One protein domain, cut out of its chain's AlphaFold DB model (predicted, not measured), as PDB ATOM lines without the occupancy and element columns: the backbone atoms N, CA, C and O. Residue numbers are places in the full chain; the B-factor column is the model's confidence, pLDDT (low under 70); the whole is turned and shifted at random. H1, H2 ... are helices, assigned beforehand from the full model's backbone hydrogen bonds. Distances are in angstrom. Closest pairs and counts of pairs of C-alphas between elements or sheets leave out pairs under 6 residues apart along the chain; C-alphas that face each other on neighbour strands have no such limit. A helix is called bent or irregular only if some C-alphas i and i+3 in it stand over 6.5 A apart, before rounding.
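AT A GLANCE: This is residues 77 to 83 and 153 to 185 of the 185 residues of an uncharacterized protein of Amborella trichopoda (UniProt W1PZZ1). One long kinked helix, H2, runs the length of the printed part, and a short helix, H3, folds back beside it to make a lopsided helical hairpin. A second short helix, H1, is a separate piece across a cut in the chain; it lies alongside the first part of H2, near Thr 156, and runs the opposite way at a shallow tilt of 9 degrees, with little contact. The turn of the hairpin, residues 171 to 178, sticks out at one end. The printed part has 40 residues with three named helices, in the order H1, H2, H3, and no named strand; the class is all helix. It is only just compact, close to loose, with a radius of gyration of the C-alphas of 10.5 A and spans of 30 by 21 by 15 A.

HOW THE PARTS SIT: H1, residues 77 to 83, and H2, residues 153 to 172, are close but not clearly touching, with 1 pair of C-alphas within 8 A, those of Ala 82 and Thr 156 at 6.7 A. They run opposite ways at a shallow tilt of 9 degrees. H2 is irregular: C-alphas 165 and 168 are 7.5 A apart, and it has a kink of 53 degrees near residue 166. H2 and H3, residues 177 to 183, touch and form a helical hairpin. Their closest C-alphas are those of Val 162 and Val 183, 6.6 A apart. They run opposite ways at a steep tilt of 40 degrees. H1 and H3 are apart. Each O i to N i+4 pair is within hydrogen-bond range in H1 and H3, against 14 of 16 in H2.

IN THESE COORDINATES: H1 begins at C-alpha 77, at (34.283, 23.318, -27.670), and is 9.7 A from first to last C-alpha. H2 begins at C-alpha 153, at (19.706, 31.653, -22.184), and is 29.1 A from first to last C-alpha. H3 is 10.2 A from first to last C-alpha and ends at C-alpha 183, at (25.380, 18.079, -14.386).

THE WHOLE: The two C-alphas farthest apart are those of Arg 153 and Thr 174, 30.5 A. Residues 84 to 152 are not printed, and C-alphas 83 and 153 are 10.1 A apart across this cut, which the link from H1 to H2 spans. The link from H2 to H3, with 4 residues between them, is tight. Residues 171 to 178 stand free. Arg 185 is the chain's last residue. The mean pLDDT of the printed part is 70.5; it is under 70 at residues 77 to 83, 154, 169 to 170, 172 to 176, 179 and 184 to 185.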
ATOM      1  N   SER A  77      35.369  24.119 -27.078       51.53
ATOM      2  CA  SER A  77      34.283  23.318 -27.670       51.53
ATOM      3  C   SER A  77      32.943  23.521 -26.965       51.53
ATOM      4  O   SER A  77      31.916  23.553 -27.633       51.53
ATOM      5  N   VAL A  78      32.931  23.691 -25.640       61.22
ATOM      6  CA  VAL A  78      31.694  23.928 -24.875       61.22
ATOM      7  C   VAL A  78      31.188  25.347 -25.096       61.22
ATOM      8  O   VAL A  78      29.997  25.531 -25.316       61.22
ATOM      9  N   VAL A  79      32.081  26.334 -25.111       62.97
ATOM     10  CA  VAL A  79      31.751  27.740 -25.361       62.97
ATOM     11  C   VAL A  79      31.307  27.944 -26.806       62.97
ATOM     12  O   VAL A  79      30.293  28.592 -27.029       62.97
ATOM     13  N   LEU A  80      31.976  27.327 -27.783       61.44
ATOM     14  CA  LEU A  80      31.537  27.334 -29.180       61.44
ATOM     15  C   LEU A  80      30.201  26.605 -29.336       61.44
ATOM     16  O   LEU A  80      29.323  27.108 -30.026       61.44
ATOM     17  N   LYS A  81      29.991  25.472 -28.648       63.56
ATOM     18  CA  LYS A  81      28.697  24.777 -28.659       63.56
ATOM     19  C   LYS A  81      27.603  25.617 -28.000       63.56
ATOM     20  O   LYS A  81      26.514  25.684 -28.545       63.56
ATOM     21  N   ALA A  82      27.877  26.288 -26.884       61.72
ATOM     22  CA  ALA A  82      26.939  27.170 -26.190       61.72
ATOM     23  C   ALA A  82      26.606  28.409 -27.029       61.72
ATOM     24  O   ALA A  82      25.436  28.730 -27.217       61.72
ATOM     25  N   GLN A  83      27.620  29.047 -27.617       56.22
ATOM     26  CA  GLN A  83      27.455  30.159 -28.547       56.22
ATOM     27  C   GLN A  83      26.590  29.740 -29.738       56.22
ATOM     28  O   GLN A  83      25.648  30.441 -30.088       56.22
ATOM     29  N   ARG A 153      18.476  30.939 -22.594       70.31
ATOM     30  CA  ARG A 153      19.706  31.653 -22.184       70.31
ATOM     31  C   ARG A 153      20.065  31.390 -20.719       70.31
ATOM     32  O   ARG A 153      21.236  31.206 -20.398       70.31
ATOM     33  N   GLN A 154      19.060  31.356 -19.847       69.94
ATOM     34  CA  GLN A 154      19.244  31.088 -18.422       69.94
ATOM     35  C   GLN A 154      19.786  29.676 -18.169       69.94
ATOM     36  O   GLN A 154      20.677  29.500 -17.341       69.94
ATOM     37  N   GLU A 155      19.305  28.684 -18.919       72.38
ATOM     38  CA  GLU A 155      19.785  27.303 -18.826       72.38
ATOM     39  C   GLU A 155      21.220  27.179 -19.338       72.38
ATOM     40  O   GLU A 155      22.044  26.522 -18.710       72.38
ATOM     41  N   THR A 156      21.567  27.898 -20.407       80.88
ATOM     42  CA  THR A 156      22.950  27.938 -20.906       80.88
ATOM     43  C   THR A 156      23.910  28.540 -19.878       80.88
ATOM     44  O   THR A 156      24.989  27.994 -19.655       80.88
ATOM     45  N   LEU A 157      23.526  29.637 -19.216       79.50
ATOM     46  CA  LEU A 157      24.339  30.243 -18.154       79.50
ATOM     47  C   LEU A 157      24.529  29.289 -16.974       79.50
ATOM     48  O   LEU A 157      25.653  29.103 -16.512       79.50
ATOM     49  N   ARG A 158      23.451  28.629 -16.542       78.31
ATOM     50  CA  ARG A 158      23.504  27.629 -15.473       78.31
ATOM     51  C   ARG A 158      24.415  26.456 -15.835       78.31
ATOM     52  O   ARG A 158      25.205  26.019 -15.006       78.31
ATOM     53  N   LEU A 159      24.355  25.973 -17.075       77.75
ATOM     54  CA  LEU A 159      25.231  24.903 -17.557       77.75
ATOM     55  C   LEU A 159      26.707  25.318 -17.554       77.75
ATOM     56  O   LEU A 159      27.559  24.516 -17.177       77.75
ATOM     57  N   LEU A 160      27.019  26.558 -17.939       81.88
ATOM     58  CA  LEU A 160      28.386  27.085 -17.884       81.88
ATOM     59  C   LEU A 160      28.894  27.197 -16.441       81.88
ATOM     60  O   LEU A 160      30.033  26.825 -16.165       81.88
ATOM     61  N   GLU A 161      28.043  27.650 -15.520       79.31
ATOM     62  CA  GLU A 161      28.365  27.749 -14.097       79.31
ATOM     63  C   GLU A 161      28.642  26.369 -13.481       79.31
ATOM     64  O   GLU A 161      29.707  26.145 -12.905       79.31
ATOM     65  N   VAL A 162      27.727  25.412 -13.665       80.50
ATOM     66  CA  VAL A 162      27.884  24.039 -13.161       80.50
ATOM     67  C   VAL A 162      29.115  23.373 -13.778       80.50
ATOM     68  O   VAL A 162      29.905  22.739 -13.074       80.50
ATOM     69  N   ARG A 163      29.340  23.556 -15.086       75.81
ATOM     70  CA  ARG A 163      30.513  22.997 -15.765       75.81
ATOM     71  C   ARG A 163      31.814  23.574 -15.220       75.81
ATOM     72  O   ARG A 163      32.753  22.809 -15.023       75.81
ATOM     73  N   SER A 164      31.859  24.878 -14.955       75.31
ATOM     74  CA  SER A 164      33.023  25.540 -14.366       75.31
ATOM     75  C   SER A 164      33.353  24.974 -12.981       75.31
ATOM     76  O   SER A 164      34.505  24.628 -12.723       75.31
ATOM     77  N   GLN A 165      32.348  24.774 -12.123       75.81
ATOM     78  CA  GLN A 165      32.545  24.207 -10.783       75.81
ATOM     79  C   GLN A 165      33.054  22.755 -10.815       75.81
ATOM     80  O   GLN A 165      33.825  22.338  -9.950       75.81
ATOM     81  N   MET A 166      32.638  21.974 -11.813       71.75
ATOM     82  CA  MET A 166      32.987  20.556 -11.928       71.75
ATOM     83  C   MET A 166      34.225  20.279 -12.791       71.75
ATOM     84  O   MET A 166      34.676  19.132 -12.847       71.75
ATOM     85  N   ASP A 167      34.798  21.286 -13.454       72.94
ATOM     86  CA  ASP A 167      35.848  21.108 -14.466       72.94
ATOM     87  C   ASP A 167      37.086  20.367 -13.926       72.94
ATOM     88  O   ASP A 167      37.607  19.454 -14.570       72.94
ATOM     89  N   VAL A 168      37.483  20.659 -12.683       73.06
ATOM     90  CA  VAL A 168      38.587  19.971 -11.989       73.06
ATOM     91  C   VAL A 168      38.331  18.463 -11.879       73.06
ATOM     92  O   VAL A 168      39.212  17.661 -12.188       73.06
ATOM     93  N   LYS A 169      37.102  18.061 -11.531       69.50
ATOM     94  CA  LYS A 169      36.706  16.645 -11.454       69.50
ATOM     95  C   LYS A 169      36.678  15.998 -12.839       69.50
ATOM     96  O   LYS A 169      37.088  14.851 -12.997       69.50
ATOM     97  N   PHE A 170      36.243  16.737 -13.861       69.00
ATOM     98  CA  PHE A 170      36.236  16.270 -15.251       69.00
ATOM     99  C   PHE A 170      37.635  16.085 -15.849       69.00
ATOM    100  O   PHE A 170      37.779  15.317 -16.808       69.00
ATOM    101  N   ARG A 171      38.638  16.794 -15.319       72.44
ATOM    102  CA  ARG A 171      40.045  16.667 -15.711       72.44
ATOM    103  C   ARG A 171      40.693  15.409 -15.138       72.44
ATOM    104  O   ARG A 171      41.481  14.773 -15.828       72.44
ATOM    105  N   GLU A 172      40.360  15.056 -13.902       66.94
ATOM    106  CA  GLU A 172      40.999  13.951 -13.171       66.94
ATOM    107  C   GLU A 172      40.274  12.608 -13.351       66.94
ATOM    108  O   GLU A 172      40.878  11.547 -13.197       66.94
ATOM    109  N   ALA A 173      38.993  12.625 -13.730       67.50
ATOM    110  CA  ALA A 173      38.209  11.412 -13.928       67.50
ATOM    111  C   ALA A 173      38.430  10.769 -15.311       67.50
ATOM    112  O   ALA A 173      38.146  11.361 -16.354       67.50
ATOM    113  N   THR A 174      38.824   9.491 -15.320       68.50
ATOM    114  CA  THR A 174      38.871   8.654 -16.536       68.50
ATOM    115  C   THR A 174      37.470   8.334 -17.074       68.50
ATOM    116  O   THR A 174      37.281   8.216 -18.282       68.50
ATOM    117  N   HIS A 175      36.464   8.242 -16.195       67.75
ATOM    118  CA  HIS A 175      35.079   7.935 -16.560       67.75
ATOM    119  C   HIS A 175      34.181   9.150 -16.328       67.75
ATOM    120  O   HIS A 175      33.932   9.543 -15.192       67.75
ATOM    121  N   LYS A 176      33.670   9.736 -17.418       66.94
ATOM    122  CA  LYS A 176      32.868  10.972 -17.377       66.94
ATOM    123  C   LYS A 176      31.360  10.742 -17.234       66.94
ATOM    124  O   LYS A 176      30.649  11.696 -16.959       66.94
ATOM    125  N   GLY A 177      30.881   9.504 -17.398       73.81
ATOM    126  CA  GLY A 177      29.452   9.150 -17.323       73.81
ATOM    127  C   GLY A 177      28.773   9.628 -16.032       73.81
ATOM    128  O   GLY A 177      27.869  10.451 -16.123       73.81
ATOM    129  N   PRO A 178      29.279   9.248 -14.843       73.50
ATOM    130  CA  PRO A 178      28.685   9.675 -13.572       73.50
ATOM    131  C   PRO A 178      28.714  11.194 -13.339       73.50
ATOM    132  O   PRO A 178      27.857  11.734 -12.652       73.50
ATOM    133  N   LEU A 179      29.689  11.903 -13.919       67.56
ATOM    134  CA  LEU A 179      29.783  13.361 -13.797       67.56
ATOM    135  C   LEU A 179      28.751  14.075 -14.676       67.56
ATOM    136  O   LEU A 179      28.291  15.154 -14.320       67.56
ATOM    137  N   TRP A 180      28.377  13.489 -15.816       75.25
ATOM    138  CA  TRP A 180      27.296  14.024 -16.641       75.25
ATOM    139  C   TRP A 180      25.936  13.885 -15.961       75.25
ATOM    140  O   TRP A 180      25.128  14.806 -16.063       75.25
ATOM    141  N   ASP A 181      25.720  12.802 -15.211       71.69
ATOM    142  CA  ASP A 181      24.503  12.621 -14.416       71.69
ATOM    143  C   ASP A 181      24.384  13.674 -13.303       71.69
ATOM    144  O   ASP A 181      23.282  14.113 -12.997       71.69
ATOM    145  N   GLU A 182      25.499  14.121 -12.718       71.94
ATOM    146  CA  GLU A 182      25.506  15.234 -11.754       71.94
ATOM    147  C   GLU A 182      25.193  16.589 -12.409       71.94
ATOM    148  O   GLU A 182      24.498  17.402 -11.809       71.94
ATOM    149  N   VAL A 183      25.659  16.833 -13.641       71.19
ATOM    150  CA  VAL A 183      25.380  18.079 -14.386       71.19
ATOM    151  C   VAL A 183      23.914  18.165 -14.835       71.19
ATOM    152  O   VAL A 183      23.386  19.263 -14.999       71.19
ATOM    153  N   ALA A 184      23.266  17.022 -15.062       68.50
ATOM    154  CA  ALA A 184      21.914  16.931 -15.614       68.50
ATOM    155  C   ALA A 184      20.783  16.919 -14.562       68.50
ATOM    156  O   ALA A 184      19.619  16.770 -14.941       68.50
ATOM    157  N   ARG A 185      21.100  17.036 -13.267       63.84
ATOM    158  CA  ARG A 185      20.129  17.063 -12.155       63.84
ATOM    159  C   ARG A 185      19.793  18.481 -11.715       63.84
ATOM    160  O   ARG A 185      18.620  18.679 -11.329       63.84
TER     161      ARG A 185